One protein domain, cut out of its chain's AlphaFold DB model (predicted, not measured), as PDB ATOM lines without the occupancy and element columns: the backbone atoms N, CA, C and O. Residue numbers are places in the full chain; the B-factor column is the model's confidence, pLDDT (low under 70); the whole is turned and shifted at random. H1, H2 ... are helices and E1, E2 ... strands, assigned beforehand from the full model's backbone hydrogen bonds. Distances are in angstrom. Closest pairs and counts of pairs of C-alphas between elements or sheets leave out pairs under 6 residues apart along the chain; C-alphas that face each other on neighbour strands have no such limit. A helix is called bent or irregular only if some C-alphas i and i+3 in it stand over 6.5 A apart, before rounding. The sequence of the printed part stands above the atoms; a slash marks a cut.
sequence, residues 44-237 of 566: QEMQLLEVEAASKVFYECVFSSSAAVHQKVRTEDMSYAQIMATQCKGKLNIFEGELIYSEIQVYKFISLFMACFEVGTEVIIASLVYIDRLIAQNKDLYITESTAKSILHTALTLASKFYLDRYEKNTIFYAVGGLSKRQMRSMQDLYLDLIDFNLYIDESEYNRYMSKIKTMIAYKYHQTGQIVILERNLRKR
ATOM      1  N   GLN A  44     160.078 187.667 141.782       87.00
ATOM      2  CA  GLN A  44     160.106 189.084 142.184       87.00
ATOM      3  C   GLN A  44     160.504 189.266 143.657       87.00
ATOM      4  O   GLN A  44     161.350 190.097 143.979       87.00
ATOM      5  N   GLU A  45     159.935 188.476 144.573       89.50
ATOM      6  CA  GLU A  45     160.338 188.522 145.983       89.50
ATOM      7  C   GLU A  45     161.791 188.074 146.183       89.50
ATOM      8  O   GLU A  45     162.468 188.600 147.063       89.50
ATOM      9  N   MET A  46     162.294 187.130 145.377       90.25
ATOM     10  CA  MET A  46     163.710 186.759 145.423       90.25
ATOM     11  C   MET A  46     164.598 187.923 144.991       90.25
ATOM     12  O   MET A  46     165.553 188.220 145.699       90.25
ATOM     13  N   GLN A  47     164.259 188.632 143.909       89.50
ATOM     14  CA  GLN A  47     164.986 189.842 143.510       89.50
ATOM     15  C   GLN A  47     165.004 190.887 144.637       89.50
ATOM     16  O   GLN A  47     166.054 191.455 144.910       89.50
ATOM     17  N   LEU A  48     163.900 191.093 145.365       90.75
ATOM     18  CA  LEU A  48     163.878 191.998 146.527       90.75
ATOM     19  C   LEU A  48     164.799 191.535 147.673       90.75
ATOM     20  O   LEU A  48     165.439 192.368 148.314       90.75
ATOM     21  N   LEU A  49     164.912 190.226 147.918       92.19
ATOM     22  CA  LEU A  49     165.841 189.658 148.909       92.19
ATOM     23  C   LEU A  49     167.305 189.721 148.447       92.19
ATOM     24  O   LEU A  49     168.199 189.914 149.270       92.19
ATOM     25  N   GLU A  50     167.559 189.588 147.145       92.69
ATOM     26  CA  GLU A  50     168.882 189.779 146.549       92.69
ATOM     27  C   GLU A  50     169.297 191.262 146.592       92.69
ATOM     28  O   GLU A  50     170.435 191.547 146.961       92.69
ATOM     29  N   VAL A  51     168.373 192.205 146.357       93.44
ATOM     30  CA  VAL A  51     168.578 193.652 146.573       93.44
ATOM     31  C   VAL A  51     168.851 193.963 148.044       93.44
ATOM     32  O   VAL A  51     169.776 194.717 148.335       93.44
ATOM     33  N   GLU A  52     168.089 193.395 148.984       93.75
ATOM     34  CA  GLU A  52     168.304 193.577 150.427       93.75
ATOM     35  C   GLU A  52     169.706 193.106 150.845       93.75
ATOM     36  O   GLU A  52     170.490 193.883 151.393       93.75
ATOM     37  N   ALA A  53     170.066 191.866 150.506       93.44
ATOM     38  CA  ALA A  53     171.381 191.316 150.809       93.44
ATOM     39  C   ALA A  53     172.518 192.102 150.125       93.44
ATOM     40  O   ALA A  53     173.519 192.399 150.774       93.44
ATOM     41  N   ALA A  54     172.367 192.501 148.859       93.00
ATOM     42  CA  ALA A  54     173.356 193.319 148.156       93.00
ATOM     43  C   ALA A  54     173.507 194.729 148.749       93.00
ATOM     44  O   ALA A  54     174.622 195.237 148.841       93.00
ATOM     45  N   SER A  55     172.409 195.341 149.204       93.12
ATOM     46  CA  SER A  55     172.430 196.650 149.876       93.12
ATOM     47  C   SER A  55     173.247 196.596 151.159       93.12
ATOM     48  O   SER A  55     174.034 197.502 151.435       93.12
ATOM     49  N   LYS A  56     173.113 195.493 151.902       92.00
ATOM     50  CA  LYS A  56     173.933 195.215 153.075       92.00
ATOM     51  C   LYS A  56     175.399 194.959 152.720       92.00
ATOM     52  O   LYS A  56     176.261 195.564 153.344       92.00
ATOM     53  N   VAL A  57     175.693 194.159 151.687       91.25
ATOM     54  CA  VAL A  57     177.077 193.948 151.206       91.25
ATOM     55  C   VAL A  57     177.748 195.266 150.815       91.25
ATOM     56  O   VAL A  57     178.901 195.483 151.182       91.25
ATOM     57  N   PHE A  58     177.044 196.146 150.097       89.44
ATOM     58  CA  PHE A  58     177.553 197.470 149.739       89.44
ATOM     59  C   PHE A  58     177.821 198.322 150.985       89.44
ATOM     60  O   PHE A  58     178.897 198.905 151.116       89.44
ATOM     61  N   TYR A  59     176.859 198.373 151.913       88.62
ATOM     62  CA  TYR A  59     176.986 199.156 153.140       88.62
ATOM     63  C   TYR A  59     178.152 198.658 154.009       88.62
ATOM     64  O   TYR A  59     178.956 199.458 154.475       88.62
ATOM     65  N   GLU A  60     178.310 197.344 154.170       86.19
ATOM     66  CA  GLU A  60     179.457 196.743 154.857       86.19
ATOM     67  C   GLU A  60     180.778 197.057 154.130       86.19
ATOM     68  O   GLU A  60     181.715 197.527 154.767       86.19
ATOM     69  N   CYS A  61     180.857 196.901 152.801       81.38
ATOM     70  CA  CYS A  61     182.085 197.186 152.041       81.38
ATOM     71  C   CYS A  61     182.546 198.648 152.197       81.38
ATOM     72  O   CYS A  61     183.713 198.908 152.505       81.38
ATOM     73  N   VAL A  62     181.623 199.607 152.083       77.19
ATOM     74  CA  VAL A  62     181.925 201.036 152.249       77.19
ATOM     75  C   VAL A  62     182.248 201.388 153.706       77.19
ATOM     76  O   VAL A  62     183.278 202.007 153.987       77.19
ATOM     77  N   PHE A  63     181.398 201.001 154.661       74.50
ATOM     78  CA  PHE A  63     181.487 201.519 156.029       74.50
ATOM     79  C   PHE A  63     182.398 200.706 156.960       74.50
ATOM     80  O   PHE A  63     182.980 201.289 157.876       74.50
ATOM     81  N   SER A  64     182.620 199.408 156.721       64.50
ATOM     82  CA  SER A  64     183.653 198.652 157.450       64.50
ATOM     83  C   SER A  64     185.067 199.083 157.046       64.50
ATOM     84  O   SER A  64     185.942 199.151 157.909       64.50
ATOM     85  N   SER A  65     185.276 199.470 155.781       54.97
ATOM     86  CA  SER A  65     186.537 200.081 155.329       54.97
ATOM     87  C   SER A  65     186.812 201.397 156.070       54.97
ATOM     88  O   SER A  65     187.903 201.598 156.604       54.97
ATOM     89  N   SER A  66     185.792 202.252 156.209       50.84
ATOM     90  CA  SER A  66     185.878 203.486 157.000       50.84
ATOM     91  C   SER A  66     186.176 203.232 158.490       50.84
ATOM     92  O   SER A  66     187.001 203.927 159.085       50.84
ATOM     93  N   ALA A  67     185.586 202.197 159.099       44.47
ATOM     94  CA  ALA A  67     185.825 201.865 160.507       44.47
ATOM     95  C   ALA A  67     187.300 201.520 160.805       44.47
ATOM     96  O   ALA A  67     187.851 202.003 161.797       44.47
ATOM     97  N   ALA A  68     187.959 200.749 159.931       46.28
ATOM     98  CA  ALA A  68     189.387 200.449 160.056       46.28
ATOM     99  C   ALA A  68     190.262 201.708 159.884       46.28
ATOM    100  O   ALA A  68     191.207 201.929 160.647       46.28
ATOM    101  N   VAL A  69     189.912 202.583 158.933       46.81
ATOM    102  CA  VAL A  69     190.607 203.862 158.702       46.81
ATOM    103  C   VAL A  69     190.470 204.804 159.902       46.81
ATOM    104  O   VAL A  69     191.466 205.380 160.331       46.81
ATOM    105  N   HIS A  70     189.289 204.914 160.517       42.78
ATOM    106  CA  HIS A  70     189.088 205.729 161.722       42.78
ATOM    107  C   HIS A  70     189.909 205.264 162.935       42.78
ATOM    108  O   HIS A  70     190.153 206.065 163.839       42.78
ATOM    109  N   GLN A  71     190.349 204.003 162.965       40.97
ATOM    110  CA  GLN A  71     191.286 203.512 163.972       40.97
ATOM    111  C   GLN A  71     192.740 203.847 163.602       40.97
ATOM    112  O   GLN A  71     193.481 204.300 164.469       40.97
ATOM    113  N   LYS A  72     193.132 203.725 162.324       40.41
ATOM    114  CA  LYS A  72     194.507 204.009 161.857       40.41
ATOM    115  C   LYS A  72     194.857 205.506 161.850       40.41
ATOM    116  O   LYS A  72     195.933 205.889 162.293       40.41
ATOM    117  N   VAL A  73     193.910 206.367 161.468       45.34
ATOM    118  CA  VAL A  73     194.030 207.847 161.506       45.34
ATOM    119  C   VAL A  73     194.098 208.401 162.945       45.34
ATOM    120  O   VAL A  73     194.393 209.574 163.151       45.34
ATOM    121  N   ARG A  74     193.845 207.569 163.966       38.69
ATOM    122  CA  ARG A  74     194.058 207.912 165.384       38.69
ATOM    123  C   ARG A  74     195.424 207.484 165.929       38.69
ATOM    124  O   ARG A  74     195.747 207.873 167.046       38.69
ATOM    125  N   THR A  75     196.188 206.673 165.196       43.38
ATOM    126  CA  THR A  75     197.466 206.097 165.656       43.38
ATOM    127  C   THR A  75     198.679 206.560 164.853       43.38
ATOM    128  O   THR A  75     199.795 206.461 165.346       43.38
ATOM    129  N   GLU A  76     198.473 207.063 163.636       44.25
ATOM    130  CA  GLU A  76     199.505 207.614 162.749       44.25
ATOM    131  C   GLU A  76     199.087 209.042 162.344       44.25
ATOM    132  O   GLU A  76     197.893 209.318 162.209       44.25
ATOM    133  N   ASP A  77     200.052 209.960 162.213       42.91
ATOM    134  CA  ASP A  77     199.840 211.414 162.307       42.91
ATOM    135  C   ASP A  77     198.658 212.002 161.515       42.91
ATOM    136  O   ASP A  77     198.517 211.812 160.303       42.91
ATOM    137  N   MET A  78     197.921 212.906 162.180       41.56
ATOM    138  CA  MET A  78     196.901 213.790 161.584       41.56
ATOM    139  C   MET A  78     197.385 214.507 160.308       41.56
ATOM    140  O   MET A  78     196.581 214.795 159.423       41.56
ATOM    141  N   SER A  79     198.695 214.759 160.207       43.38
ATOM    142  CA  SER A  79     199.365 215.307 159.024       43.38
ATOM    143  C   SER A  79     199.152 214.439 157.775       43.38
ATOM    144  O   SER A  79     198.665 214.929 156.756       43.38
ATOM    145  N   TYR A  80     199.424 213.131 157.851       46.62
ATOM    146  CA  TYR A  80     199.341 212.235 156.691       46.62
ATOM    147  C   TYR A  80     197.903 212.075 156.190       46.62
ATOM    148  O   TYR A  80     197.657 212.116 154.984       46.62
ATOM    149  N   ALA A  81     196.937 211.985 157.109       45.75
ATOM    150  CA  ALA A  81     195.518 211.952 156.764       45.75
ATOM    151  C   ALA A  81     195.053 213.251 156.076       45.75
ATOM    152  O   ALA A  81     194.233 213.202 155.160       45.75
ATOM    153  N   GLN A  82     195.588 214.412 156.470       44.44
ATOM    154  CA  GLN A  82     195.282 215.694 155.826       44.44
ATOM    155  C   GLN A  82     195.949 215.840 154.450       44.44
ATOM    156  O   GLN A  82     195.305 216.355 153.537       44.44
ATOM    157  N   ILE A  83     197.181 215.349 154.277       44.09
ATOM    158  CA  ILE A  83     197.931 215.387 153.010       44.09
ATOM    159  C   ILE A  83     197.317 214.437 151.965       44.09
ATOM    160  O   ILE A  83     197.041 214.850 150.840       44.09
ATOM    161  N   MET A  84     197.016 213.188 152.334       42.25
ATOM    162  CA  MET A  84     196.363 212.245 151.413       42.25
ATOM    163  C   MET A  84     194.939 212.697 151.066       42.25
ATOM    164  O   MET A  84     194.529 212.659 149.903       42.25
ATOM    165  N   ALA A  85     194.203 213.248 152.040       43.56
ATOM    166  CA  ALA A  85     192.903 213.846 151.764       43.56
ATOM    167  C   ALA A  85     192.988 215.030 150.787       43.56
ATOM    168  O   ALA A  85     192.103 215.151 149.945       43.56
ATOM    169  N   THR A  86     193.998 215.908 150.847       44.69
ATOM    170  CA  THR A  86     194.096 217.032 149.894       44.69
ATOM    171  C   THR A  86     194.494 216.588 148.489       44.69
ATOM    172  O   THR A  86     193.947 217.130 147.527       44.69
ATOM    173  N   GLN A  87     195.354 215.574 148.343       42.41
ATOM    174  CA  GLN A  87     195.766 215.081 147.025       42.41
ATOM    175  C   GLN A  87     194.644 214.301 146.305       42.41
ATOM    176  O   GLN A  87     194.461 214.465 145.098       42.41
ATOM    177  N   CYS A  88     193.824 213.531 147.036       44.31
ATOM    178  CA  CYS A  88     192.699 212.783 146.458       44.31
ATOM    179  C   CYS A  88     191.393 213.596 146.321       44.31
ATOM    180  O   CYS A  88     190.660 213.392 145.346       44.31
ATOM    181  N   LYS A  89     191.095 214.553 147.221       47.88
ATOM    182  CA  LYS A  89     189.871 215.392 147.146       47.88
ATOM    183  C   LYS A  89     189.707 216.085 145.797       47.88
ATOM    184  O   LYS A  89     188.622 216.050 145.229       47.88
ATOM    185  N   GLY A  90     190.786 216.643 145.240       50.12
ATOM    186  CA  GLY A  90     190.738 217.380 143.970       50.12
ATOM    187  C   GLY A  90     190.093 216.610 142.807       50.12
ATOM    188  O   GLY A  90     189.494 217.234 141.933       50.12
ATOM    189  N   LYS A  91     190.151 215.269 142.823       56.50
ATOM    190  CA  LYS A  91     189.410 214.396 141.895       56.50
ATOM    191  C   LYS A  91     188.082 213.904 142.489       56.50
ATOM    192  O   LYS A  91     187.059 213.946 141.810       56.50
ATOM    193  N   LEU A  92     188.075 213.466 143.752       65.06
ATOM    194  CA  LEU A  92     186.905 212.841 144.389       65.06
ATOM    195  C   LEU A  92     185.720 213.786 144.637       65.06
ATOM    196  O   LEU A  92     184.591 213.303 144.716       65.06
ATOM    197  N   ASN A  93     185.930 215.107 144.647       71.94
ATOM    198  CA  ASN A  93     184.855 216.107 144.688       71.94
ATOM    199  C   ASN A  93     183.810 215.915 143.561       71.94
ATOM    200  O   ASN A  93     182.661 216.321 143.704       71.94
ATOM    201  N   ILE A  94     184.170 215.260 142.446       78.81
ATOM    202  CA  ILE A  94     183.242 214.915 141.350       78.81
ATOM    203  C   ILE A  94     182.146 213.928 141.801       78.81
ATOM    204  O   ILE A  94     181.057 213.930 141.230       78.81
ATOM    205  N   PHE A  95     182.402 213.124 142.839       80.00
ATOM    206  CA  PHE A  95     181.432 212.204 143.437       80.00
ATOM    207  C   PHE A  95     180.687 212.790 144.650       80.00
ATOM    208  O   PHE A  95     179.810 212.113 145.183       80.00
ATOM    209  N   GLU A  96     180.981 214.006 145.118       81.19
ATOM    210  CA  GLU A  96     180.263 214.575 146.267       81.19
ATOM    211  C   GLU A  96     178.795 214.888 145.924       81.19
ATOM    212  O   GLU A  96     178.482 215.525 144.917       81.19
ATOM    213  N   GLY A  97     177.877 214.421 146.773       79.19
ATOM    214  CA  GLY A  97     176.437 214.529 146.557       79.19
ATOM    215  C   GLY A  97     175.607 214.227 147.807       79.19
ATOM    216  O   GLY A  97     176.007 214.504 148.937       79.19
ATOM    217  N   GLU A  98     174.402 213.692 147.595       81.25
ATOM    218  CA  GLU A  98     173.441 213.397 148.665       81.25
ATOM    219  C   GLU A  98     173.934 212.279 149.599       81.25
ATOM    220  O   GLU A  98     174.328 211.198 149.158       81.25
ATOM    221  N   LEU A  99     173.861 212.551 150.904       77.31
ATOM    222  CA  LEU A  99     174.464 211.741 151.960       77.31
ATOM    223  C   LEU A  99     173.690 210.442 152.246       77.31
ATOM    224  O   LEU A  99     172.502 210.463 152.591       77.31
ATOM    225  N   ILE A 100     174.389 209.305 152.191       78.94
ATOM    226  CA  ILE A 100     173.891 208.007 152.665       78.94
ATOM    227  C   ILE A 100     174.402 207.745 154.082       78.94
ATOM    228  O   ILE A 100     175.603 207.655 154.310       78.94
ATOM    229  N   TYR A 101     173.459 207.552 155.006       75.12
ATOM    230  CA  TYR A 101     173.684 207.263 156.426       75.12
ATOM    231  C   TYR A 101     173.175 205.871 156.845       75.12
ATOM    232  O   TYR A 101     173.169 205.544 158.032       75.12
ATOM    233  N   SER A 102     172.622 205.078 155.916       87.69
ATOM    234  CA  SER A 102     171.953 203.816 156.259       87.69
ATOM    235  C   SER A 102     171.808 202.830 155.095       87.69
ATOM    236  O   SER A 102     171.541 203.211 153.954       87.69
ATOM    237  N   GLU A 103     171.850 201.538 155.430       89.38
ATOM    238  CA  GLU A 103     171.504 200.399 154.562       89.38
ATOM    239  C   GLU A 103     170.117 200.568 153.905       89.38
ATOM    240  O   GLU A 103     169.922 200.237 152.739       89.38
ATOM    241  N   ILE A 104     169.161 201.186 154.611       91.00
ATOM    242  CA  ILE A 104     167.800 201.449 154.114       91.00
ATOM    243  C   ILE A 104     167.795 202.479 152.967       91.00
ATOM    244  O   ILE A 104     166.965 202.376 152.061       91.00
ATOM    245  N   GLN A 105     168.696 203.470 152.971       91.31
ATOM    246  CA  GLN A 105     168.841 204.400 151.841       91.31
ATOM    247  C   GLN A 105     169.462 203.704 150.626       91.31
ATOM    248  O   GLN A 105     168.974 203.902 149.515       91.31
ATOM    249  N   VAL A 106     170.467 202.845 150.841       93.12
ATOM    250  CA  VAL A 106     171.063 202.000 149.789       93.12
ATOM    251  C   VAL A 106     169.983 201.122 149.151       93.12
ATOM    252  O   VAL A 106     169.777 201.189 147.942       93.12
ATOM    253  N   TYR A 107     169.214 200.395 149.966       95.06
ATOM    254  CA  TYR A 107     168.115 199.539 149.516       95.06
ATOM    255  C   TYR A 107     167.075 200.290 148.686       95.06
ATOM    256  O   TYR A 107     166.703 199.841 147.601       95.06
ATOM    257  N   LYS A 108     166.627 201.461 149.156       94.06
ATOM    258  CA  LYS A 108     165.684 202.307 148.409       94.06
ATOM    259  C   LYS A 108     166.269 202.772 147.077       94.06
ATOM    260  O   LYS A 108     165.539 202.810 146.091       94.06
ATOM    261  N   PHE A 109     167.559 203.102 147.038       94.38
ATOM    262  CA  PHE A 109     168.221 203.569 145.825       94.38
ATOM    263  C   PHE A 109     168.412 202.452 144.789       94.38
ATOM    264  O   PHE A 109     168.050 202.643 143.631       94.38
ATOM    265  N   ILE A 110     168.882 201.268 145.199       94.94
ATOM    266  CA  ILE A 110     169.011 200.106 144.303       94.94
ATOM    267  C   ILE A 110     167.624 199.646 143.820       94.94
ATOM    268  O   ILE A 110     167.444 199.398 142.630       94.94
ATOM    269  N   SER A 111     166.617 199.618 144.702       93.81
ATOM    270  CA  SER A 111     165.229 199.288 144.328       93.81
ATOM    271  C   SER A 111     164.651 200.266 143.298       93.81
ATOM    272  O   SER A 111     164.016 199.841 142.335       93.81
ATOM    273  N   LEU A 112     164.888 201.574 143.476       92.94
ATOM    274  CA  LEU A 112     164.494 202.606 142.513       92.94
ATOM    275  C   LEU A 112     165.213 202.416 141.172       92.94
ATOM    276  O   LEU A 112     164.574 202.482 140.128       92.94
ATOM    277  N   PHE A 113     166.519 202.141 141.198       94.38
ATOM    278  CA  PHE A 113     167.307 201.899 139.993       94.38
ATOM    279  C   PHE A 113     166.771 200.688 139.208       94.38
ATOM    280  O   PHE A 113     166.507 200.818 138.014       94.38
ATOM    281  N   MET A 114     166.501 199.549 139.865       92.25
ATOM    282  CA  MET A 114     165.878 198.398 139.191       92.25
ATOM    283  C   MET A 114     164.518 198.748 138.577       92.25
ATOM    284  O   MET A 114     164.260 198.410 137.424       92.25
ATOM    285  N   ALA A 115     163.665 199.465 139.315       90.25
ATOM    286  CA  ALA A 115     162.341 199.863 138.840       90.25
ATOM    287  C   ALA A 115     162.377 200.866 137.669       90.25
ATOM    288  O   ALA A 115     161.434 200.912 136.884       90.25
ATOM    289  N   CYS A 116     163.445 201.661 137.535       90.44
ATOM    290  CA  CYS A 116     163.612 202.621 136.440       90.44
ATOM    291  C   CYS A 116     164.255 202.040 135.172       90.44
ATOM    292  O   CYS A 116     164.100 202.647 134.114       90.44
ATOM    293  N   PHE A 117     164.970 200.912 135.264       89.50
ATOM    294  CA  PHE A 117     165.733 200.329 134.146       89.50
ATOM    295  C   PHE A 117     165.356 198.875 133.797       89.50
ATOM    296  O   PHE A 117     165.955 198.294 132.897       89.50
ATOM    297  N   GLU A 118     164.384 198.279 134.499       88.81
ATOM    298  CA  GLU A 118     163.955 196.873 134.349       88.81
ATOM    299  C   GLU A 118     165.098 195.839 134.496       88.81
ATOM    300  O   GLU A 118     165.060 194.765 133.896       88.81
ATOM    301  N   VAL A 119     166.128 196.155 135.293       90.69
ATOM    302  CA  VAL A 119     167.329 195.310 135.451       90.69
ATOM    303  C   VAL A 119     167.171 194.238 136.525       90.69
ATOM    304  O   VAL A 119     166.463 194.435 137.512       90.69
ATOM    305  N   GLY A 120     167.863 193.111 136.347       90.19
ATOM    306  CA  GLY A 120     167.951 192.042 137.329       90.19
ATOM    307  C   GLY A 120     169.220 192.102 138.183       90.19
ATOM    308  O   GLY A 120     170.012 193.050 138.164       90.19
ATOM    309  N   THR A 121     169.399 191.041 138.968       91.56
ATOM    310  CA  THR A 121     170.464 190.892 139.968       91.56
ATOM    311  C   THR A 121     171.869 190.897 139.355       91.56
ATOM    312  O   THR A 121     172.832 191.254 140.030       91.56
ATOM    313  N   GLU A 122     172.006 190.562 138.072       93.19
ATOM    314  CA  GLU A 122     173.265 190.610 137.329       93.19
ATOM    315  C   GLU A 122     173.905 192.009 137.331       93.19
ATOM    316  O   GLU A 122     175.101 192.132 137.604       93.19
ATOM    317  N   VAL A 123     173.112 193.075 137.156       95.12
ATOM    318  CA  VAL A 123     173.598 194.469 137.202       95.12
ATOM    319  C   VAL A 123     174.031 194.859 138.615       95.12
ATOM    320  O   VAL A 123     175.040 195.543 138.795       95.12
ATOM    321  N   ILE A 124     173.314 194.379 139.635       94.69
ATOM    322  CA  ILE A 124     173.670 194.602 141.041       94.69
ATOM    323  C   ILE A 124     175.004 193.923 141.363       94.69
ATOM    324  O   ILE A 124     175.899 194.566 141.912       94.69
ATOM    325  N   ILE A 125     175.169 192.655 140.985       95.75
ATOM    326  CA  ILE A 125     176.409 191.900 141.203       95.75
ATOM    327  C   ILE A 125     177.584 192.561 140.481       95.75
ATOM    328  O   ILE A 125     178.630 192.757 141.100       95.75
ATOM    329  N   ALA A 126     177.406 192.970 139.224       96.75
ATOM    330  CA  ALA A 126     178.431 193.701 138.489       96.75
ATOM    331  C   ALA A 126     178.804 195.026 139.176       96.75
ATOM    332  O   ALA A 126     179.988 195.324 139.318       96.75
ATOM    333  N   SER A 127     177.827 195.778 139.698       96.50
ATOM    334  CA  SER A 127     178.118 197.004 140.451       96.50
ATOM    335  C   SER A 127     178.922 196.743 141.734       96.50
ATOM    336  O   SER A 127     179.853 197.491 142.017       96.50
ATOM    337  N   LEU A 128     178.646 195.655 142.471       95.31
ATOM    338  CA  LEU A 128     179.437 195.265 143.648       95.31
ATOM    339  C   LEU A 128     180.881 194.902 143.272       95.31
ATOM    340  O   LEU A 128     181.809 195.351 143.940       95.31
ATOM    341  N   VAL A 129     181.079 194.151 142.183       96.06
ATOM    342  CA  VAL A 129     182.418 193.834 141.653       96.06
ATOM    343  C   VAL A 129     183.180 195.115 141.303       96.06
ATOM    344  O   VAL A 129     184.343 195.261 141.670       96.06
ATOM    345  N   TYR A 130     182.534 196.073 140.635       96.81
ATOM    346  CA  TYR A 130     183.165 197.341 140.259       96.81
ATOM    347  C   TYR A 130     183.547 198.208 141.462       96.81
ATOM    348  O   TYR A 130     184.506 198.972 141.372       96.81
ATOM    349  N   ILE A 131     182.806 198.128 142.568       93.94
ATOM    350  CA  ILE A 131     183.079 198.894 143.794       93.94
ATOM    351  C   ILE A 131     184.239 198.257 144.567       93.94
ATOM    352  O   ILE A 131     185.153 198.969 144.981       93.94
ATOM    353  N   ASP A 132     184.276 196.925 144.667       92.94
ATOM    354  CA  ASP A 132     185.423 196.204 145.231       92.94
ATOM    355  C   ASP A 132     186.705 196.449 144.400       92.94
ATOM    356  O   ASP A 132     187.771 196.668 144.975       92.94
ATOM    357  N   ARG A 133     186.610 196.497 143.058       94.12
ATOM    358  CA  ARG A 133     187.724 196.865 142.154       94.12
ATOM    359  C   ARG A 133     188.215 198.295 142.387       94.12
ATOM    360  O   ARG A 133     189.408 198.492 142.606       94.12
ATOM    361  N   LEU A 134     187.298 199.269 142.433       92.81
ATOM    362  CA  LEU A 134     187.602 200.678 142.714       92.81
ATOM    363  C   LEU A 134     188.405 200.838 144.018       92.81
ATOM    364  O   LEU A 134     189.416 201.539 144.029       92.81
ATOM    365  N   ILE A 135     187.987 200.158 145.090       89.88
ATOM    366  CA  ILE A 135     188.659 200.182 146.400       89.88
ATOM    367  C   ILE A 135     190.012 199.445 146.351       89.88
ATOM    368  O   ILE A 135     190.988 199.900 146.944       89.88
ATOM    369  N   ALA A 136     190.103 198.317 145.638       89.56
ATOM    370  CA  ALA A 136     191.329 197.522 145.547       89.56
ATOM    371  C   ALA A 136     192.444 198.205 144.730       89.56
ATOM    372  O   ALA A 136     193.616 198.118 145.114       89.56
ATOM    373  N   GLN A 137     192.084 198.880 143.631       89.44
ATOM    374  CA  GLN A 137     193.004 199.651 142.786       89.44
ATOM    375  C   GLN A 137     193.413 200.975 143.457       89.44
ATOM    376  O   GLN A 137     194.577 201.360 143.380       89.44
ATOM    377  N   ASN A 138     192.505 201.633 144.190       86.19
ATOM    378  CA  ASN A 138     192.733 202.958 144.779       86.19
ATOM    379  C   ASN A 138     192.699 202.906 146.314       86.19
ATOM    380  O   ASN A 138     191.735 203.330 146.947       86.19
ATOM    381  N   LYS A 139     193.769 202.404 146.935       77.94
ATOM    382  CA  LYS A 139     193.840 202.220 148.402       77.94
ATOM    383  C   LYS A 139     193.757 203.526 149.206       77.94
ATOM    384  O   LYS A 139     193.343 203.497 150.361       77.94
ATOM    385  N   ASP A 140     194.097 204.651 148.580       73.94
ATOM    386  CA  ASP A 140     194.023 206.002 149.156       73.94
ATOM    387  C   ASP A 140     192.659 206.691 148.896       73.94
ATOM    388  O   ASP A 140     192.451 207.857 149.236       73.94
ATOM    389  N   LEU A 141     191.700 205.979 148.285       76.00
ATOM    390  CA  LEU A 141     190.349 206.468 148.001       76.00
ATOM    391  C   LEU A 141     189.439 206.276 149.220       76.00
ATOM    392  O   LEU A 141     188.838 205.225 149.441       76.00
ATOM    393  N   TYR A 142     189.294 207.341 150.004       73.31
ATOM    394  CA  TYR A 142     188.388 207.369 151.149       73.31
ATOM    395  C   TYR A 142     186.933 207.583 150.707       73.31
ATOM    396  O   TYR A 142     186.521 208.711 150.431       73.31
ATOM    397  N   ILE A 143     186.136 206.510 150.673       80.44
ATOM    398  CA  ILE A 143     184.683 206.621 150.473       80.44
ATOM    399  C   ILE A 143     184.033 207.202 151.737       80.44
ATOM    400  O   ILE A 143     184.239 206.726 152.853       80.44
ATOM    401  N   THR A 144     183.214 208.230 151.541       81.50
ATOM    402  CA  THR A 144     182.491 208.978 152.575       81.50
ATOM    403  C   THR A 144     180.979 208.816 152.418       81.50
ATOM    404  O   THR A 144     180.483 208.477 151.344       81.50
ATOM    405  N   GLU A 145     180.218 209.169 153.458       81.56
ATOM    406  CA  GLU A 145     178.748 209.271 153.401       81.56
ATOM    407  C   GLU A 145     178.264 210.150 152.227       81.56
ATOM    408  O   GLU A 145     177.228 209.860 151.630       81.56
ATOM    409  N   SER A 146     179.034 211.189 151.864       81.19
ATOM    410  CA  SER A 146     178.750 212.128 150.764       81.19
ATOM    411  C   SER A 146     179.121 211.619 149.366       81.19
ATOM    412  O   SER A 146     178.614 212.163 148.389       81.19
ATOM    413  N   THR A 147     179.981 210.603 149.242       86.94
ATOM    414  CA  THR A 147     180.432 210.060 147.941       86.94
ATOM    415  C   THR A 147     179.853 208.677 147.636       86.94
ATOM    416  O   THR A 147     179.687 208.324 146.466       86.94
ATOM    417  N   ALA A 148     179.455 207.915 148.663       89.25
ATOM    418  CA  ALA A 148     178.919 206.559 148.539       89.25
ATOM    419  C   ALA A 148     177.734 206.442 147.558       89.25
ATOM    420  O   ALA A 148     177.708 205.515 146.748       89.25
ATOM    421  N   LYS A 149     176.774 207.386 147.576       90.75
ATOM    422  CA  LYS A 149     175.626 207.372 146.644       90.75
ATOM    423  C   LYS A 149     176.073 207.496 145.189       90.75
ATOM    424  O   LYS A 149     175.614 206.749 144.330       90.75
ATOM    425  N   SER A 150     176.970 208.437 144.923       91.25
ATOM    426  CA  SER A 150     177.472 208.754 143.587       91.25
ATOM    427  C   SER A 150     178.327 207.621 143.019       91.25
ATOM    428  O   SER A 150     178.183 207.277 141.846       91.25
ATOM    429  N   ILE A 151     179.156 206.993 143.857       93.19
ATOM    430  CA  ILE A 151     179.948 205.803 143.515       93.19
ATOM    431  C   ILE A 151     179.023 204.629 143.161       93.19
ATOM    432  O   ILE A 151     179.130 204.090 142.060       93.19
ATOM    433  N   LEU A 152     178.044 204.305 144.016       94.81
ATOM    434  CA  LEU A 152     177.048 203.254 143.757       94.81
ATOM    435  C   LEU A 152     176.253 203.506 142.467       94.81
ATOM    436  O   LEU A 152     176.093 202.610 141.642       94.81
ATOM    437  N   HIS A 153     175.778 204.736 142.266       95.19
ATOM    438  CA  HIS A 153     175.027 205.114 141.069       95.19
ATOM    439  C   HIS A 153     175.859 204.996 139.785       95.19
ATOM    440  O   HIS A 153     175.342 204.578 138.746       95.19
ATOM    441  N   THR A 154     177.148 205.334 139.856       95.75
ATOM    442  CA  THR A 154     178.066 205.208 138.721       95.75
ATOM    443  C   THR A 154     178.344 203.741 138.412       95.75
ATOM    444  O   THR A 154     178.190 203.338 137.263       95.75
ATOM    445  N   ALA A 155     178.640 202.926 139.428       96.62
ATOM    446  CA  ALA A 155     178.857 201.489 139.282       96.62
ATOM    447  C   ALA A 155     177.642 200.774 138.661       96.62
ATOM    448  O   ALA A 155     177.797 200.029 137.697       96.62
ATOM    449  N   LEU A 156     176.426 201.062 139.148       96.25
ATOM    450  CA  LEU A 156     175.171 200.556 138.573       96.25
ATOM    451  C   LEU A 156     174.973 201.019 137.119       96.25
ATOM    452  O   LEU A 156     174.611 200.219 136.261       96.25
ATOM    453  N   THR A 157     175.258 202.288 136.814       95.38
ATOM    454  CA  THR A 157     175.131 202.837 135.451       95.38
ATOM    455  C   THR A 157     176.109 202.190 134.471       95.38
ATOM    456  O   THR A 157     175.720 201.863 133.350       95.38
ATOM    457  N   LEU A 158     177.364 201.986 134.876       96.06
ATOM    458  CA  LEU A 158     178.367 201.295 134.064       96.06
ATOM    459  C   LEU A 158     178.004 199.815 133.881       96.06
ATOM    460  O   LEU A 158     178.111 199.301 132.771       96.06
ATOM    461  N   ALA A 159     177.505 199.149 134.927       96.19
ATOM    462  CA  ALA A 159     177.053 197.761 134.854       96.19
ATOM    463  C   ALA A 159     175.877 197.596 133.877       96.19
ATOM    464  O   ALA A 159     175.941 196.750 132.987       96.19
ATOM    465  N   SER A 160     174.856 198.458 133.964       94.81
ATOM    466  CA  SER A 160     173.752 198.495 132.997       94.81
ATOM    467  C   SER A 160     174.232 198.723 131.565       94.81
ATOM    468  O   SER A 160     173.755 198.062 130.652       94.81
ATOM    469  N   LYS A 161     175.181 199.637 131.346       92.56
ATOM    470  CA  LYS A 161     175.683 199.957 129.999       92.56
ATOM    471  C   LYS A 161     176.592 198.895 129.385       92.56
ATOM    472  O   LYS A 161     176.791 198.928 128.176       92.56
ATOM    473  N   PHE A 162     177.168 198.010 130.197       93.94
ATOM    474  CA  PHE A 162     178.099 196.979 129.740       93.94
ATOM    475  C   PHE A 162     177.435 195.602 129.577       93.94
ATOM    476  O   PHE A 162     177.810 194.860 128.676       93.94
ATOM    477  N   TYR A 163     176.439 195.269 130.410       90.56
ATOM    478  CA  TYR A 163     175.800 193.943 130.428       90.56
ATOM    479  C   TYR A 163     174.388 193.880 129.817       90.56
ATOM    480  O   TYR A 163     173.795 192.803 129.808       90.56
ATOM    481  N   LEU A 164     173.829 194.990 129.318       88.88
ATOM    482  CA  LEU A 164     172.481 195.019 128.732       88.88
ATOM    483  C   LEU A 164     172.508 195.449 127.263       88.88
ATOM    484  O   LEU A 164     172.958 196.546 126.940       88.88
ATOM    485  N   ASP A 165     171.872 194.659 126.397       87.38
ATOM    486  CA  ASP A 165     171.640 195.018 124.986       87.38
ATOM    487  C   ASP A 165     170.640 196.185 124.811       87.38
ATOM    488  O   ASP A 165     170.455 196.719 123.715       87.38
ATOM    489  N   ARG A 166     169.947 196.587 125.887       80.62
ATOM    490  CA  ARG A 166     168.959 197.674 125.873       80.62
ATOM    491  C   ARG A 166     169.650 199.035 125.966       80.62
ATOM    492  O   ARG A 166     170.118 199.433 127.032       80.62
ATOM    493  N   TYR A 167     169.639 199.795 124.870       75.62
ATOM    494  CA  TYR A 167     170.113 201.182 124.876       75.62
ATOM    495  C   TYR A 167     169.172 202.097 125.673       75.62
ATOM    496  O   TYR A 167     168.178 202.609 125.153       75.62
ATOM    497  N   GLU A 168     169.526 202.342 126.933       81.38
ATOM    498  CA  GLU A 168     168.800 203.276 127.785       81.38
ATOM    499  C   GLU A 168     169.279 204.722 127.660       81.38
ATOM    500  O   GLU A 168     170.470 205.032 127.533       81.38
ATOM    501  N   LYS A 169     168.325 205.657 127.705       83.00
ATOM    502  CA  LYS A 169     168.639 207.072 127.489       83.00
ATOM    503  C   LYS A 169     169.457 207.605 128.661       83.00
ATOM    504  O   LYS A 169     169.002 207.613 129.802       83.00
ATOM    505  N   ASN A 170     170.605 208.221 128.350       83.44
ATOM    506  CA  ASN A 170     171.434 208.983 129.302       83.44
ATOM    507  C   ASN A 170     170.638 209.994 130.165       83.44
ATOM    508  O   ASN A 170     171.113 210.390 131.226       83.44
ATOM    509  N   THR A 171     169.440 210.401 129.724       88.00
ATOM    510  CA  THR A 171     168.507 211.267 130.456       88.00
ATOM    511  C   THR A 171     167.887 210.635 131.698       88.00
ATOM    512  O   THR A 171     167.566 211.361 132.633       88.00
ATOM    513  N   ILE A 172     167.699 209.314 131.717       88.56
ATOM    514  CA  ILE A 172     167.080 208.605 132.843       88.56
ATOM    515  C   ILE A 172     168.122 208.407 133.948       88.56
ATOM    516  O   ILE A 172     167.853 208.746 135.094       88.56
ATOM    517  N   PHE A 173     169.349 208.000 133.595       89.88
ATOM    518  CA  PHE A 173     170.463 207.857 134.544       89.88
ATOM    519  C   PHE A 173     170.703 209.133 135.362       89.88
ATOM    520  O   PHE A 173     170.631 209.096 136.587       89.88
ATOM    521  N   TYR A 174     170.905 210.297 134.727       89.81
ATOM    522  CA  TYR A 174     171.130 211.517 135.514       89.81
ATOM    523  C   TYR A 174     169.900 211.928 136.349       89.81
ATOM    524  O   TYR A 174     170.070 212.465 137.440       89.81
ATOM    525  N   ALA A 175     168.675 211.615 135.906       88.69
ATOM    526  CA  ALA A 175     167.458 211.895 136.670       88.69
ATOM    527  C   ALA A 175     167.311 211.003 137.919       88.69
ATOM    528  O   ALA A 175     166.999 211.524 138.987       88.69
ATOM    529  N   VAL A 176     167.592 209.697 137.818       90.00
ATOM    530  CA  VAL A 176     167.549 208.744 138.951       90.00
ATOM    531  C   VAL A 176     168.568 209.114 140.034       90.00
ATOM    532  O   VAL A 176     168.267 209.029 141.225       90.00
ATOM    533  N   GLY A 177     169.752 209.592 139.640       84.75
ATOM    534  CA  GLY A 177     170.762 210.092 140.576       84.75
ATOM    535  C   GLY A 177     170.475 211.472 141.183       84.75
ATOM    536  O   GLY A 177     171.132 211.832 142.156       84.75
ATOM    537  N   GLY A 178     169.546 212.258 140.623       87.25
ATOM    538  CA  GLY A 178     169.370 213.678 140.970       87.25
ATOM    539  C   GLY A 178     170.503 214.590 140.466       87.25
ATOM    540  O   GLY A 178     170.746 215.653 141.031       87.25
ATOM    541  N   LEU A 179     171.221 214.169 139.421       89.50
ATOM    542  CA  LEU A 179     172.464 214.774 138.936       89.50
ATOM    543  C   LEU A 179     172.254 215.581 137.648       89.50
ATOM    544  O   LEU A 179     171.351 215.316 136.852       89.50
ATOM    545  N   SER A 180     173.156 216.524 137.367       90.25
ATOM    546  CA  SER A 180     173.242 217.104 136.023       90.25
ATOM    547  C   SER A 180     173.875 216.127 135.024       90.25
ATOM    548  O   SER A 180     174.734 215.310 135.366       90.25
ATOM    549  N   LYS A 181     173.533 216.284 133.736       90.69
ATOM    550  CA  LYS A 181     174.162 215.560 132.614       90.69
ATOM    551  C   LYS A 181     175.697 215.666 132.613       90.69
ATOM    552  O   LYS A 181     176.360 214.733 132.170       90.69
ATOM    553  N   ARG A 182     176.258 216.793 133.081       90.19
ATOM    554  CA  ARG A 182     177.713 217.011 133.154       90.19
ATOM    555  C   ARG A 182     178.335 216.226 134.307       90.19
ATOM    556  O   ARG A 182     179.258 215.468 134.045       90.19
ATOM    557  N   GLN A 183     177.802 216.354 135.527       89.88
ATOM    558  CA  GLN A 183     178.277 215.590 136.692       89.88
ATOM    559  C   GLN A 183     178.225 214.090 136.414       89.88
ATOM    560  O   GLN A 183     179.245 213.423 136.507       89.88
ATOM    561  N   MET A 184     177.072 213.578 135.966       92.19
ATOM    562  CA  MET A 184     176.913 212.144 135.729       92.19
ATOM    563  C   MET A 184     177.872 211.611 134.655       92.19
ATOM    564  O   MET A 184     178.318 210.472 134.753       92.19
ATOM    565  N   ARG A 185     178.222 212.417 133.640       92.44
ATOM    566  CA  ARG A 185     179.279 212.070 132.677       92.44
ATOM    567  C   ARG A 185     180.653 212.054 133.352       92.44
ATOM    568  O   ARG A 185     181.268 211.002 133.376       92.44
ATOM    569  N   SER A 186     181.083 213.158 133.966       92.19
ATOM    570  CA  SER A 186     182.410 213.245 134.597       92.19
ATOM    571  C   SER A 186     182.626 212.213 135.712       92.19
ATOM    572  O   SER A 186     183.752 211.782 135.917       92.19
ATOM    573  N   MET A 187     181.559 211.781 136.391       92.88
ATOM    574  CA  MET A 187     181.578 210.648 137.317       92.88
ATOM    575  C   MET A 187     181.858 209.317 136.607       92.88
ATOM    576  O   MET A 187     182.691 208.562 137.085       92.88
ATOM    577  N   GLN A 188     181.200 209.026 135.475       94.69
ATOM    578  CA  GLN A 188     181.478 207.820 134.675       94.69
ATOM    579  C   GLN A 188     182.898 207.836 134.110       94.69
ATOM    580  O   GLN A 188     183.592 206.834 134.239       94.69
ATOM    581  N   ASP A 189     183.324 208.961 133.528       94.31
ATOM    582  CA  ASP A 189     184.656 209.119 132.939       94.31
ATOM    583  C   ASP A 189     185.739 208.851 134.010       94.31
ATOM    584  O   ASP A 189     186.543 207.933 133.866       94.31
ATOM    585  N   LEU A 190     185.668 209.547 135.156       93.31
ATOM    586  CA  LEU A 190     186.599 209.360 136.275       93.31
ATOM    587  C   LEU A 190     186.525 207.954 136.894       93.31
ATOM    588  O   LEU A 190     187.546 207.425 137.314       93.31
ATOM    589  N   TYR A 191     185.342 207.337 136.983       94.75
ATOM    590  CA  TYR A 191     185.219 205.975 137.518       94.75
ATOM    591  C   TYR A 191     185.931 204.966 136.613       94.75
ATOM    592  O   TYR A 191     186.601 204.074 137.124       94.75
ATOM    593  N   LEU A 192     185.806 205.110 135.289       96.50
ATOM    594  CA  LEU A 192     186.474 204.244 134.316       96.50
ATOM    595  C   LEU A 192     187.997 204.396 134.369       96.50
ATOM    596  O   LEU A 192     188.690 203.379 134.409       96.50
ATOM    597  N   ASP A 193     188.495 205.633 134.468       94.19
ATOM    598  CA  ASP A 193     189.917 205.917 134.691       94.19
ATOM    599  C   ASP A 193     190.428 205.255 135.987       94.19
ATOM    600  O   ASP A 193     191.484 204.632 135.992       94.19
ATOM    601  N   LEU A 194     189.663 205.342 137.086       92.75
ATOM    602  CA  LEU A 194     190.032 204.775 138.393       92.75
ATOM    603  C   LEU A 194     189.982 203.235 138.454       92.75
ATOM    604  O   LEU A 194     190.466 202.668 139.433       92.75
ATOM    605  N   ILE A 195     189.403 202.548 137.463       94.81
ATOM    606  CA  ILE A 195     189.409 201.074 137.382       94.81
ATOM    607  C   ILE A 195     190.203 200.538 136.185       94.81
ATOM    608  O   ILE A 195     190.073 199.357 135.863       94.81
ATOM    609  N   ASP A 196     191.003 201.368 135.508       95.38
ATOM    610  CA  ASP A 196     191.737 201.002 134.284       95.38
ATOM    611  C   ASP A 196     190.814 200.410 133.190       95.38
ATOM    612  O   ASP A 196     191.171 199.471 132.478       95.38
ATOM    613  N   PHE A 197     189.574 200.914 133.094       96.31
ATOM    614  CA  PHE A 197     188.497 200.403 132.226       96.31
ATOM    615  C   PHE A 197     188.142 198.909 132.432       96.31
ATOM    616  O   PHE A 197     187.450 198.306 131.606       96.31
ATOM    617  N   ASN A 198     188.549 198.303 133.554       96.38
ATOM    618  CA  ASN A 198     188.317 196.893 133.865       96.38
ATOM    619  C   ASN A 198     186.845 196.604 134.235       96.38
ATOM    620  O   ASN A 198     186.486 196.473 135.408       96.38
ATOM    621  N   LEU A 199     185.989 196.484 133.214       96.62
ATOM    622  CA  LEU A 199     184.555 196.166 133.319       96.62
ATOM    623  C   LEU A 199     184.225 194.675 133.106       96.62
ATOM    624  O   LEU A 199     183.155 194.210 133.497       96.62
ATOM    625  N   TYR A 200     185.125 193.901 132.495       96.69
ATOM    626  CA  TYR A 200     184.896 192.474 132.247       96.69
ATOM    627  C   TYR A 200     184.924 191.675 133.556       96.69
ATOM    628  O   TYR A 200     185.870 191.802 134.333       96.69
ATOM    629  N   ILE A 201     183.910 190.844 133.799       96.94
ATOM    630  CA  ILE A 201     183.786 189.981 134.981       96.94
ATOM    631  C   ILE A 201     183.743 188.529 134.504       96.94
ATOM    632  O   ILE A 201     182.917 188.181 133.660       96.94
ATOM    633  N   ASP A 202     184.620 187.679 135.043       95.81
ATOM    634  CA  ASP A 202     184.618 186.251 134.723       95.81
ATOM    635  C   ASP A 202     183.554 185.470 135.522       95.81
ATOM    636  O   ASP A 202     183.026 185.927 136.541       95.81
ATOM    637  N   GLU A 203     183.232 184.257 135.063       96.19
ATOM    638  CA  GLU A 203     182.210 183.410 135.689       96.19
ATOM    639  C   GLU A 203     182.541 183.045 137.150       96.19
ATOM    640  O   GLU A 203     181.631 182.922 137.974       96.19
ATOM    641  N   SER A 204     183.817 182.879 137.507       96.75
ATOM    642  CA  SER A 204     184.226 182.528 138.871       96.75
ATOM    643  C   SER A 204     184.057 183.709 139.829       96.75
ATOM    644  O   SER A 204     183.545 183.536 140.939       96.75
ATOM    645  N   GLU A 205     184.387 184.924 139.382       95.44
ATOM    646  CA  GLU A 205     184.161 186.144 140.147       95.44
ATOM    647  C   GLU A 205     182.663 186.435 140.292       95.44
ATOM    648  O   GLU A 205     182.184 186.621 141.412       95.44
ATOM    649  N   TYR A 206     181.888 186.376 139.206       96.38
ATOM    650  CA  TYR A 206     180.433 186.538 139.268       96.38
ATOM    651  C   TYR A 206     179.794 185.543 140.252       96.38
ATOM    652  O   TYR A 206     179.006 185.926 141.125       96.38
ATOM    653  N   ASN A 207     180.191 184.266 140.183       96.06
ATOM    654  CA  ASN A 207     179.709 183.240 141.103       96.06
ATOM    655  C   ASN A 207     180.153 183.476 142.560       96.06
ATOM    656  O   ASN A 207     179.396 183.121 143.468       96.06
ATOM    657  N   ARG A 208     181.303 184.121 142.820       95.94
ATOM    658  CA  ARG A 208     181.752 184.525 144.170       95.94
ATOM    659  C   ARG A 208     180.761 185.498 144.819       95.94
ATOM    660  O   ARG A 208     180.285 185.239 145.926       95.94
ATOM    661  N   TYR A 209     180.388 186.575 144.125       95.38
ATOM    662  CA  TYR A 209     179.436 187.571 144.648       95.38
ATOM    663  C   TYR A 209     178.003 187.037 144.709       95.38
ATOM    664  O   TYR A 209     177.328 187.200 145.727       95.38
ATOM    665  N   MET A 210     177.568 186.309 143.678       95.12
ATOM    666  CA  MET A 210     176.287 185.599 143.667       95.12
ATOM    667  C   MET A 210     176.157 184.632 144.861       95.12
ATOM    668  O   MET A 210     175.103 184.552 145.494       95.12
ATOM    669  N   SER A 211     177.238 183.928 145.218       94.31
ATOM    670  CA  SER A 211     177.267 183.036 146.383       94.31
ATOM    671  C   SER A 211     177.250 183.805 147.709       94.31
ATOM    672  O   SER A 211     176.567 183.371 148.639       94.31
ATOM    673  N   LYS A 212     177.920 184.966 147.799       93.56
ATOM    674  CA  LYS A 212     177.892 185.859 148.977       93.56
ATOM    675  C   LYS A 212     176.464 186.333 149.276       93.56
ATOM    676  O   LYS A 212     175.975 186.132 150.387       93.56
ATOM    677  N   ILE A 213     175.763 186.849 148.262       94.12
ATOM    678  CA  ILE A 213     174.353 187.276 148.346       94.12
ATOM    679  C   ILE A 213     173.457 186.109 148.792       94.12
ATOM    680  O   ILE A 213     172.752 186.213 149.798       94.12
ATOM    681  N   LYS A 214     173.530 184.959 148.107       91.75
ATOM    682  CA  LYS A 214     172.723 183.770 148.441       91.75
ATOM    683  C   LYS A 214     172.986 183.242 149.852       91.75
ATOM    684  O   LYS A 214     172.042 182.826 150.523       91.75
ATOM    685  N   THR A 215     174.231 183.298 150.324       92.06
ATOM    686  CA  THR A 215     174.595 182.900 151.694       92.06
ATOM    687  C   THR A 215     173.958 183.825 152.730       92.06
ATOM    688  O   THR A 215     173.425 183.338 153.724       92.06
ATOM    689  N   MET A 216     173.927 185.140 152.489       90.75
ATOM    690  CA  MET A 216     173.286 186.094 153.405       90.75
ATOM    691  C   MET A 216     171.764 185.912 153.461       90.75
ATOM    692  O   MET A 216     171.193 185.927 154.553       90.75
ATOM    693  N   ILE A 217     171.112 185.649 152.321       91.12
ATOM    694  CA  ILE A 217     169.683 185.294 152.284       91.12
ATOM    695  C   ILE A 217     169.445 183.996 153.070       91.12
ATOM    696  O   ILE A 217     168.585 183.956 153.949       91.12
ATOM    697  N   ALA A 218     170.225 182.944 152.804       88.44
ATOM    698  CA  ALA A 218     170.098 181.666 153.501       88.44
ATOM    699  C   ALA A 218     170.287 181.811 155.022       88.44
ATOM    700  O   ALA A 218     169.504 181.255 155.788       88.44
ATOM    701  N   TYR A 219     171.264 182.608 155.464       87.88
ATOM    702  CA  TYR A 219     171.509 182.893 156.878       87.88
ATOM    703  C   TYR A 219     170.335 183.638 157.538       87.88
ATOM    704  O   TYR A 219     169.867 183.218 158.599       87.88
ATOM    705  N   LYS A 220     169.795 184.680 156.882       86.94
ATOM    706  CA  LYS A 220     168.627 185.442 157.365       86.94
ATOM    707  C   LYS A 220     167.409 184.546 157.622       86.94
ATOM    708  O   LYS A 220     166.716 184.738 158.617       86.94
ATOM    709  N   TYR A 221     167.149 183.567 156.756       84.06
ATOM    710  CA  TYR A 221     166.020 182.645 156.934       84.06
ATOM    711  C   TYR A 221     166.344 181.448 157.841       84.06
ATOM    712  O   TYR A 221     165.466 180.995 158.571       84.06
ATOM    713  N   HIS A 222     167.602 181.001 157.917       82.50
ATOM    714  CA  HIS A 222     168.017 180.013 158.917       82.50
ATOM    715  C   HIS A 222     167.759 180.518 160.348       82.50
ATOM    716  O   HIS A 222     167.266 179.765 161.185       82.50
ATOM    717  N   GLN A 223     168.004 181.808 160.616       80.75
ATOM    718  CA  GLN A 223     167.660 182.446 161.897       80.75
ATOM    719  C   GLN A 223     166.153 182.413 162.220       80.75
ATOM    720  O   GLN A 223     165.793 182.395 163.394       80.75
ATOM    721  N   THR A 224     165.268 182.370 161.217       81.06
ATOM    722  CA  THR A 224     163.808 182.257 161.412       81.06
ATOM    723  C   THR A 224     163.288 180.817 161.318       81.06
ATOM    724  O   THR A 224     162.076 180.602 161.316       81.06
ATOM    725  N   GLY A 225     164.178 179.818 161.243       79.06
ATOM    726  CA  GLY A 225     163.814 178.406 161.082       79.06
ATOM    727  C   GLY A 225     163.243 178.059 159.701       79.06
ATOM    728  O   GLY A 225     162.539 177.057 159.560       79.06
ATOM    729  N   GLN A 226     163.511 178.891 158.689       82.31
ATOM    730  CA  GLN A 226     162.954 178.788 157.342       82.31
ATOM    731  C   GLN A 226     164.031 178.528 156.279       82.31
ATOM    732  O   GLN A 226     165.180 178.950 156.376       82.31
ATOM    733  N   ILE A 227     163.620 177.865 155.201       81.56
ATOM    734  CA  ILE A 227     164.396 177.629 153.985       81.56
ATOM    735  C   ILE A 227     163.649 178.297 152.832       81.56
ATOM    736  O   ILE A 227     162.469 178.017 152.611       81.56
ATOM    737  N   VAL A 228     164.332 179.170 152.090       84.00
ATOM    738  CA  VAL A 228     163.759 179.839 150.913       84.00
ATOM    739  C   VAL A 228     163.733 178.883 149.724       84.00
ATOM    740  O   VAL A 228     164.754 178.289 149.374       84.00
ATOM    741  N   ILE A 229     162.578 178.754 149.067       83.31
ATOM    742  CA  ILE A 229     162.405 177.921 147.873       83.31
ATOM    743  C   ILE A 229     161.704 178.727 146.776       83.31
ATOM    744  O   ILE A 229     160.544 179.105 146.919       83.31
ATOM    745  N   LEU A 230     162.386 178.928 145.645       80.81
ATOM    746  CA  LEU A 230     161.790 179.534 144.451       80.81
ATOM    747  C   LEU A 230     160.631 178.691 143.910       80.81
ATOM    748  O   LEU A 230     160.805 177.497 143.645       80.81
ATOM    749  N   GLU A 231     159.489 179.321 143.636       81.50
ATOM    750  CA  GLU A 231     158.317 178.660 143.044       81.50
ATOM    751  C   GLU A 231     158.647 177.830 141.795       81.50
ATOM    752  O   GLU A 231     158.220 176.678 141.669       81.50
ATOM    753  N   ARG A 232     159.440 178.383 140.867       78.50
ATOM    754  CA  ARG A 232     159.825 177.693 139.623       78.50
ATOM    755  C   ARG A 232     160.574 176.376 139.862       78.50
ATOM    756  O   ARG A 232     160.473 175.464 139.040       78.50
ATOM    757  N   ASN A 233     161.245 176.218 141.006       77.44
ATOM    758  CA  ASN A 233     161.920 174.972 141.378       77.44
ATOM    759  C   ASN A 233     160.950 173.903 141.913       77.44
ATOM    760  O   ASN A 233     161.257 172.714 141.833       77.44
ATOM    761  N   LEU A 234     159.764 174.298 142.392       72.38
ATOM    762  CA  LEU A 234     158.663 173.378 142.699       72.38
ATOM    763  C   LEU A 234     157.949 172.940 141.411       72.38
ATOM    764  O   LEU A 234     157.735 171.747 141.203       72.38
ATOM    765  N   ARG A 235     157.662 173.888 140.506       60.88
ATOM    766  CA  ARG A 235     156.997 173.631 139.211       60.88
ATOM    767  C   ARG A 235     157.778 172.630 138.337       60.88
ATOM    768  O   ARG A 235     157.178 171.771 137.703       60.88
ATOM    769  N   LYS A 236     159.118 172.646 138.386       56.22
ATOM    770  CA  LYS A 236     159.988 171.654 137.712       56.22
ATOM    771  C   LYS A 236     159.897 170.215 138.260       56.22
ATOM    772  O   LYS A 236     160.515 169.327 137.679       56.22
ATOM    773  N   ARG A 237     159.170 169.957 139.359       50.16
ATOM    774  CA  ARG A 237     158.953 168.596 139.895       50.16
ATOM    775  C   ARG A 237     157.600 167.988 139.523       50.16
ATOM    776  O   ARG A 237     157.514 166.766 139.482       50.16
TER     777      ARG A 237
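AT A GLANCE: This is residues 44 to 237 of the 566 residues of the protein "Cyclin, N-terminal domain-containing protein" of Oxytricha trifallax (UniProt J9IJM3). A compact body of crossed helices has H4 and H5 at its core, with the long H1 running beside H4, H8 crossing both H1 and H4, and H3, H6 and H7 round H5. At one end H2 folds back from H1 as a loosely attached arm; at the other, E1 leads to H9, residues 231 to 237, which sticks out. The printed part has 194 residues, with nine named helices and one named strand in the order H1 to H8, E1, H9; the class is mostly helix. It is compact, with a radius of gyration of the C-alphas of 17.8 A, yet elongated, spanning 64 by 41 by 29 A.

IN THESE COORDINATES: Find C-alpha 44 at (160.106, 189.084, 142.184); from there H1, residues 44 to 72, runs 42.3 A to C-alpha 72 at (194.507, 204.009, 161.857). Then come H2, residues 78 to 95, 23.9 A; H3, 103 to 117, 21.2 A; H4, 121 to 137, 24.3 A; and H5, 148 to 163, 22.3 A. Look next for H6, 170 to 177, 11.3 A; H7, 181 to 194, 20.0 A; H8, 203 to 222, 27.4 A; E1, 227 to 230, 10.1 A; and H9, 231 to 237, 10.6 A, ending at (158.953, 168.596, 139.895). H2 has a kink of 61 degrees near residue 89 and is neither bent nor irregular, but only just: C-alphas 87 and 90 are 6.3 A apart.

HOW THE PARTS SIT: Start at H1, which touches H4 the same way at a shallow tilt of 12 degrees, closest C-alphas Gln 47 and Thr 121, 6.6 A. Residues 49 to 57 of H1 touch H8, about perpendicular at 81 degrees, closest at Ala 53 and Ile 213, 5.6 A; residues 48 to 59 touch H3, closest at Ser 55 and Tyr 107, 5.2 A. H4 touches H5 at a steep tilt of 60 degrees, closest at Ser 127 and Ala 155, 4.7 A. H7 touches H5, about perpendicular at 80 degrees, closest at Thr 154 and Gln 188, 5.9 A. The helical hairpin H5 and H6 only just touch, with 3 pairs of C-alphas within 8 A, closest at His 153 and Gly 177, 6.6 A. Residues 94 to 95 of H2 touch H7, closest at Ile 94 and Met 187, 6.1 A. E1 pairs with no named strand, and H9 touches no helix. Each O i to N i+4 pair is within hydrogen-bond range in H3, H4, H5, H7 and H8; the counts are 24 of 25 in H1, 10 of 14 in H2, 3 of 4 in H6 and 2 of 3 in H9.

THE WHOLE: The two C-alphas farthest apart, Ser 79 and Arg 237, are 64.7 A apart. The printed part has no cut, and no link is long. Look for pLDDT under 70 at residues 64 to 92 and 235 to 237.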